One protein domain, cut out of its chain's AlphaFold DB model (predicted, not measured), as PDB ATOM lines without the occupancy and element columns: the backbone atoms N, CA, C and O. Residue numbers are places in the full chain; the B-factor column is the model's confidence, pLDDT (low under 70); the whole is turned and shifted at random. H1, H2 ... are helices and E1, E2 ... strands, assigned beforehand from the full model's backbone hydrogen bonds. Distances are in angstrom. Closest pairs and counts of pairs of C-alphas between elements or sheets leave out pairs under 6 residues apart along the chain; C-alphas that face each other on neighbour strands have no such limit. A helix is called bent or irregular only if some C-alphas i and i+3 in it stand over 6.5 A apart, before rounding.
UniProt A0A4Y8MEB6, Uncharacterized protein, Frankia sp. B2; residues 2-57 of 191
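What this domain is: This is residues 2 to 57 of the 191 residues of an uncharacterized protein of Frankia sp. B2 (UniProt A0A4Y8MEB6). A strongly twisted, curling sheet of four strands has one kinked helix, H1, packed over one face, making two layers; the long strand E1 runs most of the length of the elongated domain. The 56 printed residues hold E1, E2, E3, H1 and E4 in that order, a mixed class of helices and strands. The sheet's order is E3, E2, E1, E4, mixed: E1 and E4 are parallel, the other neighbours antiparallel. The whole is compact, with a radius of gyration of the C-alphas of 10.9 A and spans of 33 by 20 by 17 A.

Where its parts are: Find C-alpha 3 at (31.641, 11.262, 1.410); from there E1, residues 3 to 12, runs 27.5 A. Next come E2, residues 15 to 19, and E3, residues 27 to 30. H1, residues 33 to 48, measures 21.9 A. E4, residues 54 to 57, ends at C-alpha 57 (28.507, 1.979, -0.823).

How they stand to each other: Start at E1, whose pairing is staggered: residues 3 to 6 pair with E4, where N 5 and O 55 are 2.9 A apart, and residues 8 to 12 with E2, where N 10 and O 17 are 2.9 A apart. Edge strand E3 is the antiparallel neighbour of E2, with N 28 and O 18 within hydrogen-bond range at 2.9 A. E1, E2 and E3 form a meander, each the antiparallel neighbour of the one before. H1 is on the sheet; its closest C-alphas to E3 are those of Leu 36 and Gln 30, 5.2 A apart. H1 has a kink of 38 degrees near residue 41 and is irregular, with C-alphas 38 and 41 7.0 A apart; 10 of its 12 O i to N i+4 pairs are within hydrogen-bond range. E3, H1 and E4 form a split strand-helix-strand unit, two strands running the same way with E2 and E1 between them, and its crossover is right-handed.

The domain as a whole: The farthest C-alphas, those of Gly 13 and Ala 51, are 34.4 A apart. The printed part has no cut and no long link, and no printed residue is under 70 in pLDDT.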
ATOM      1  N   GLY A   2      27.071  12.826   2.381       81.94
ATOM      2  CA  GLY A   2      28.271  12.200   2.902       81.94
ATOM      3  C   GLY A   2      29.311  11.906   1.828       81.94
ATOM      4  O   GLY A   2      29.024  11.865   0.630       81.94
ATOM      5  N   ARG A   3      30.549  11.707   2.273       86.94
ATOM      6  CA  ARG A   3      31.641  11.262   1.410       86.94
ATOM      7  C   ARG A   3      31.371   9.812   0.975       86.94
ATOM      8  O   ARG A   3      31.232   8.972   1.863       86.94
ATOM      9  N   PRO A   4      31.348   9.494  -0.333       91.56
ATOM     10  CA  PRO A   4      31.160   8.122  -0.787       91.56
ATOM     11  C   PRO A   4      32.373   7.264  -0.422       91.56
ATOM     12  O   PRO A   4      33.514   7.662  -0.675       91.56
ATOM     13  N   VAL A   5      32.116   6.095   0.163       93.81
ATOM     14  CA  VAL A   5      33.137   5.101   0.520       93.81
ATOM     15  C   VAL A   5      32.666   3.721   0.080       93.81
ATOM     16  O   VAL A   5      31.673   3.206   0.594       93.81
ATOM     17  N   SER A   6      33.390   3.108  -0.854       95.56
ATOM     18  CA  SER A   6      33.141   1.739  -1.299       95.56
ATOM     19  C   SER A   6      33.643   0.744  -0.259       95.56
ATOM     20  O   SER A   6      34.823   0.734   0.092       95.56
ATOM     21  N   LEU A   7      32.747  -0.118   0.211       96.62
ATOM     22  CA  LEU A   7      33.041  -1.215   1.124       96.62
ATOM     23  C   LEU A   7      32.812  -2.535   0.404       96.62
ATOM     24  O   LEU A   7      31.705  -2.818  -0.052       96.62
ATOM     25  N   ILE A   8      33.852  -3.354   0.326       96.50
ATOM     26  CA  ILE A   8      33.760  -4.718  -0.173       96.50
ATOM     27  C   ILE A   8      33.427  -5.625   1.005       96.50
ATOM     28  O   ILE A   8      34.095  -5.577   2.036       96.50
ATOM     29  N   VAL A   9      32.379  -6.431   0.857       97.31
ATOM     30  CA  VAL A   9      31.905  -7.378   1.867       97.31
ATOM     31  C   VAL A   9      31.976  -8.785   1.303       97.31
ATOM     32  O   VAL A   9      31.401  -9.048   0.253       97.31
ATOM     33  N   ARG A  10      32.622  -9.714   2.003       96.19
ATOM     34  CA  ARG A  10      32.776 -11.100   1.544       96.19
ATOM     35  C   ARG A  10      32.477 -12.094   2.652       96.19
ATOM     36  O   ARG A  10      32.770 -11.846   3.817       96.19
ATOM     37  N   HIS A  11      31.927 -13.244   2.276       94.69
ATOM     38  CA  HIS A  11      31.855 -14.403   3.158       94.69
ATOM     39  C   HIS A  11      33.153 -15.217   3.062       94.69
ATOM     40  O   HIS A  11      33.442 -15.819   2.026       94.69
ATOM     41  N   ASP A  12      33.927 -15.230   4.143       88.56
ATOM     42  CA  ASP A  12      35.230 -15.879   4.263       88.56
ATOM     43  C   ASP A  12      35.159 -17.014   5.290       88.56
ATOM     44  O   ASP A  12      35.435 -16.840   6.476       88.56
ATOM     45  N   GLY A  13      34.779 -18.207   4.827       88.25
ATOM     46  CA  GLY A  13      34.694 -19.395   5.676       88.25
ATOM     47  C   GLY A  13      33.573 -19.268   6.715       88.25
ATOM     48  O   GLY A  13      32.414 -19.294   6.310       88.25
ATOM     49  N   PRO A  14      33.873 -19.189   8.027       91.12
ATOM     50  CA  PRO A  14      32.861 -19.043   9.071       91.12
ATOM     51  C   PRO A  14      32.463 -17.585   9.361       91.12
ATOM     52  O   PRO A  14      31.628 -17.370  10.236       91.12
ATOM     53  N   SER A  15      33.076 -16.592   8.708       95.44
ATOM     54  CA  SER A  15      32.859 -15.173   9.015       95.44
ATOM     55  C   SER A  15      32.522 -14.333   7.789       95.44
ATOM     56  O   SER A  15      32.784 -14.700   6.646       95.44
ATOM     57  N   TRP A  16      31.983 -13.151   8.050       97.00
ATOM     58  CA  TRP A  16      31.776 -12.088   7.081       97.00
ATOM     59  C   TRP A  16      32.804 -10.987   7.298       97.00
ATOM     60  O   TRP A  16      32.883 -10.427   8.389       97.00
ATOM     61  N   SER A  17      33.563 -10.675   6.256       96.31
ATOM     62  CA  SER A  17      34.602  -9.648   6.246       96.31
ATOM     63  C   SER A  17      34.100  -8.404   5.518       96.31
ATOM     64  O   SER A  17      33.399  -8.530   4.514       96.31
ATOM     65  N   ALA A  18      34.492  -7.217   5.976       96.81
ATOM     66  CA  ALA A  18      34.337  -5.963   5.245       96.81
ATOM     67  C   ALA A  18      35.654  -5.186   5.222       96.81
ATOM     68  O   ALA A  18      36.335  -5.110   6.244       96.81
ATOM     69  N   TRP A  19      35.991  -4.586   4.084       95.88
ATOM     70  CA  TRP A  19      37.127  -3.674   3.937       95.88
ATOM     71  C   TRP A  19      36.824  -2.588   2.909       95.88
ATOM     72  O   TRP A  19      35.900  -2.726   2.110       95.88
ATOM     73  N   SER A  20      37.601  -1.504   2.907       94.88
ATOM     74  CA  SER A  20      37.525  -0.492   1.850       94.88
ATOM     75  C   SER A  20      38.877  -0.322   1.160       94.88
ATOM     76  O   SER A  20      39.845   0.058   1.822       94.88
ATOM     77  N   PRO A  21      38.947  -0.505  -0.168       91.12
ATOM     78  CA  PRO A  21      40.128  -0.153  -0.954       91.12
ATOM     79  C   PRO A  21      40.555   1.314  -0.800       91.12
ATOM     80  O   PRO A  21      41.736   1.641  -0.814       91.12
ATOM     81  N   GLN A  22      39.590   2.212  -0.585       91.19
ATOM     82  CA  GLN A  22      39.830   3.649  -0.439       91.19
ATOM     83  C   GLN A  22      40.328   4.036   0.955       91.19
ATOM     84  O   GLN A  22      40.682   5.198   1.185       91.19
ATOM     85  N   CYS A  23      40.293   3.107   1.912       91.75
ATOM     86  CA  CYS A  23      40.600   3.369   3.313       91.75
ATOM     87  C   CYS A  23      41.537   2.285   3.850       91.75
ATOM     88  O   CYS A  23      41.094   1.370   4.549       91.75
ATOM     89  N   PRO A  24      42.844   2.371   3.536       87.56
ATOM     90  CA  PRO A  24      43.830   1.420   4.029       87.56
ATOM     91  C   PRO A  24      43.749   1.253   5.552       87.56
ATOM     92  O   PRO A  24      43.668   2.230   6.299       87.56
ATOM     93  N   GLY A  25      43.746   0.003   6.011       89.38
ATOM     94  CA  GLY A  25      43.602  -0.344   7.429       89.38
ATOM     95  C   GLY A  25      42.157  -0.416   7.939       89.38
ATOM     96  O   GLY A  25      41.947  -0.936   9.032       89.38
ATOM     97  N   LEU A  26      41.158   0.027   7.164       93.31
ATOM     98  CA  LEU A  26      39.753  -0.239   7.467       93.31
ATOM     99  C   LEU A  26      39.415  -1.676   7.053       93.31
ATOM    100  O   LEU A  26      39.122  -1.949   5.887       93.31
ATOM    101  N   ALA A  27      39.442  -2.589   8.018       93.44
ATOM    102  CA  ALA A  27      38.986  -3.959   7.845       93.44
ATOM    103  C   ALA A  27      38.318  -4.462   9.126       93.44
ATOM    104  O   ALA A  27      38.747  -4.142  10.234       93.44
ATOM    105  N   MET A  28      37.277  -5.273   8.977       94.88
ATOM    106  CA  MET A  28      36.592  -5.920  10.092       94.88
ATOM    107  C   MET A  28      36.055  -7.282   9.668       94.88
ATOM    108  O   MET A  28      35.772  -7.506   8.491       94.88
ATOM    109  N   ALA A  29      35.875  -8.176  10.634       96.25
ATOM    110  CA  ALA A  29      35.215  -9.454  10.429       96.25
ATOM    111  C   ALA A  29      34.229  -9.711  11.568       96.25
ATOM    112  O   ALA A  29      34.515  -9.389  12.720       96.25
ATOM    113  N   GLN A  30      33.073 -10.279  11.241       97.19
ATOM    114  CA  GLN A  30      32.049 -10.676  12.205       97.19
ATOM    115  C   GLN A  30      31.533 -12.087  11.889       97.19
ATOM    116  O   GLN A  30      31.577 -12.499  10.727       97.19
ATOM    117  N   PRO A  31      31.029 -12.845  12.878       96.50
ATOM    118  CA  PRO A  31      30.508 -14.196  12.649       96.50
ATOM    119  C   PRO A  31      29.333 -14.243  11.662       96.50
ATOM    120  O   PRO A  31      29.156 -15.226  10.945       96.50
ATOM    121  N   SER A  32      28.537 -13.175  11.577       95.88
ATOM    122  CA  SER A  32      27.389 -13.093  10.672       95.88
ATOM    123  C   SER A  32      27.307 -11.768   9.911       95.88
ATOM    124  O   SER A  32      27.784 -10.726  10.359       95.88
ATOM    125  N   ALA A  33      26.608 -11.780   8.771       94.00
ATOM    126  CA  ALA A  33      26.306 -10.566   8.013       94.00
ATOM    127  C   ALA A  33      25.470  -9.555   8.822       94.00
ATOM    128  O   ALA A  33      25.567  -8.349   8.600       94.00
ATOM    129  N   ALA A  34      24.633 -10.038   9.748       95.38
ATOM    130  CA  ALA A  34      23.819  -9.187  10.610       95.38
ATOM    131  C   ALA A  34      24.683  -8.434  11.630       95.38
ATOM    132  O   ALA A  34      24.534  -7.223  11.766       95.38
ATOM    133  N   GLU A  35      25.618  -9.123  12.285       96.62
ATOM    134  CA  GLU A  35      26.579  -8.503  13.207       96.62
ATOM    135  C   GLU A  35      27.530  -7.558  12.472       96.62
ATOM    136  O   GLU A  35      27.788  -6.460  12.956       96.62
ATOM    137  N   LEU A  36      27.984  -7.932  11.268       95.81
ATOM    138  CA  LEU A  36      28.775  -7.050  10.408       95.81
ATOM    139  C   LEU A  36      28.030  -5.741  10.128       95.81
ATOM    140  O   LEU A  36      28.579  -4.663  10.327       95.81
ATOM    141  N   ARG A  37      26.759  -5.835   9.718       94.44
ATOM    142  CA  ARG A  37      25.909  -4.667   9.452       94.44
ATOM    143  C   ARG A  37      25.692  -3.818  10.703       94.44
ATOM    144  O   ARG A  37      25.683  -2.598  10.591       94.44
ATOM    145  N   ALA A  38      25.501  -4.448  11.860       95.69
ATOM    146  CA  ALA A  38      25.280  -3.747  13.120       95.69
ATOM    147  C   ALA A  38      26.530  -2.994  13.596       95.69
ATOM    148  O   ALA A  38      26.405  -1.882  14.092       95.69
ATOM    149  N   ALA A  39      27.719  -3.573  13.414       95.00
ATOM    150  CA  ALA A  39      28.983  -2.976  13.846       95.00
ATOM    151  C   ALA A  39      29.559  -1.955  12.847       95.00
ATOM    152  O   ALA A  39      30.419  -1.153  13.214       95.00
ATOM    153  N   LEU A  40      29.113  -1.968  11.587       93.12
ATOM    154  CA  LEU A  40      29.666  -1.110  10.540       93.12
ATOM    155  C   LEU A  40      29.589   0.400  10.859       93.12
ATOM    156  O   LEU A  40      30.603   1.069  10.664       93.12
ATOM    157  N   PRO A  41      28.468   0.962  11.364       91.88
ATOM    158  CA  PRO A  41      28.400   2.383  11.708       91.88
ATOM    159  C   PRO A  41      29.461   2.803  12.732       91.88
ATOM    160  O   PRO A  41      30.133   3.811  12.524       91.88
ATOM    161  N   ASP A  42      29.668   2.002  13.781       92.88
ATOM    162  CA  ASP A  42      30.638   2.296  14.842       92.88
ATOM    163  C   ASP A  42      32.078   2.239  14.321       92.88
ATOM    164  O   ASP A  42      32.900   3.097  14.641       92.88
ATOM    165  N   VAL A  43      32.387   1.261  13.462       93.56
ATOM    166  CA  VAL A  43      33.712   1.140  12.833       93.56
ATOM    167  C   VAL A  43      33.995   2.322  11.907       93.56
ATOM    168  O   VAL A  43      35.100   2.865  11.924       93.56
ATOM    169  N   LEU A  44      33.004   2.753  11.121       93.00
ATOM    170  CA  LEU A  44      33.140   3.929  10.260       93.00
ATOM    171  C   LEU A  44      33.302   5.209  11.092       93.00
ATOM    172  O   LEU A  44      34.179   6.015  10.789       93.00
ATOM    173  N   ALA A  45      32.523   5.376  12.162       92.12
ATOM    174  CA  ALA A  45      32.647   6.514  13.071       92.12
ATOM    175  C   ALA A  45      34.015   6.546  13.770       92.12
ATOM    176  O   ALA A  45      34.625   7.607  13.881       92.12
ATOM    177  N   TRP A  46      34.544   5.393  14.180       92.50
ATOM    178  CA  TRP A  46      35.888   5.296  14.747       92.50
ATOM    179  C   TRP A  46      36.976   5.663  13.725       92.50
ATOM    180  O   TRP A  46      37.891   6.417  14.052       92.50
ATOM    181  N   TYR A  47      36.870   5.171  12.485       94.06
ATOM    182  CA  TYR A  47      37.889   5.392  11.453       94.06
ATOM    183  C   TYR A  47      37.887   6.827  10.903       94.06
ATOM    184  O   TYR A  47      38.947   7.418  10.703       94.06
ATOM    185  N   PHE A  48      36.706   7.399  10.649       92.06
ATOM    186  CA  PHE A  48      36.553   8.728  10.040       92.06
ATOM    187  C   PHE A  48      36.288   9.856  11.046       92.06
ATOM    188  O   PHE A  48      36.307  11.028  10.662       92.06
ATOM    189  N   GLY A  49      36.033   9.525  12.311       91.38
ATOM    190  CA  GLY A  49      35.526  10.445  13.325       91.38
ATOM    191  C   GLY A  49      33.997  10.576  13.285       91.38
ATOM    192  O   GLY A  49      33.394  10.658  12.216       91.38
ATOM    193  N   GLU A  50      33.374  10.661  14.466       84.44
ATOM    194  CA  GLU A  50      31.909  10.661  14.657       84.44
ATOM    195  C   GLU A  50      31.166  11.779  13.907       84.44
ATOM    196  O   GLU A  50      29.996  11.632  13.565       84.44
ATOM    197  N   ALA A  51      31.835  12.902  13.635       83.12
ATOM    198  CA  ALA A  51      31.241  14.044  12.943       83.12
ATOM    199  C   ALA A  51      31.222  13.899  11.408       83.12
ATOM    200  O   ALA A  51      30.634  14.739  10.722       83.12
ATOM    201  N   THR A  52      31.883  12.881  10.852       86.44
ATOM    202  CA  THR A  52      32.022  12.725   9.404       86.44
ATOM    203  C   THR A  52      30.820  11.983   8.820       86.44
ATOM    204  O   THR A  52      30.610  10.802   9.085       86.44
ATOM    205  N   GLU A  53      30.046  12.656   7.966       89.19
ATOM    206  CA  GLU A  53      28.971  12.024   7.192       89.19
ATOM    207  C   GLU A  53      29.590  11.132   6.095       89.19
ATOM    208  O   GLU A  53      30.247  11.628   5.172       89.19
ATOM    209  N   ILE A  54      29.389   9.815   6.189       92.06
ATOM    210  CA  ILE A  54      29.865   8.823   5.213       92.06
ATOM    211  C   ILE A  54      28.677   8.239   4.453       92.06
ATOM    212  O   ILE A  54      27.709   7.778   5.052       92.06
ATOM    213  N   ASP A  55      28.777   8.232   3.127       92.06
ATOM    214  CA  ASP A  55      27.868   7.517   2.235       92.06
ATOM    215  C   ASP A  55      28.486   6.152   1.893       92.06
ATOM    216  O   ASP A  55      29.333   6.021   1.006       92.06
ATOM    217  N   ALA A  56      28.136   5.138   2.682       92.75
ATOM    218  CA  ALA A  56      28.692   3.795   2.559       92.75
ATOM    219  C   ALA A  56      28.075   3.040   1.369       92.75
ATOM    220  O   ALA A  56      26.901   2.673   1.384       92.75
ATOM    221  N   GLN A  57      28.895   2.738   0.364       95.81
ATOM    222  CA  GLN A  57      28.507   1.979  -0.823       95.81
ATOM    223  C   GLN A  57      28.940   0.524  -0.648       95.81
ATOM    224  O   GLN A  57      30.118   0.193  -0.759       95.81
TER     225      GLN A  57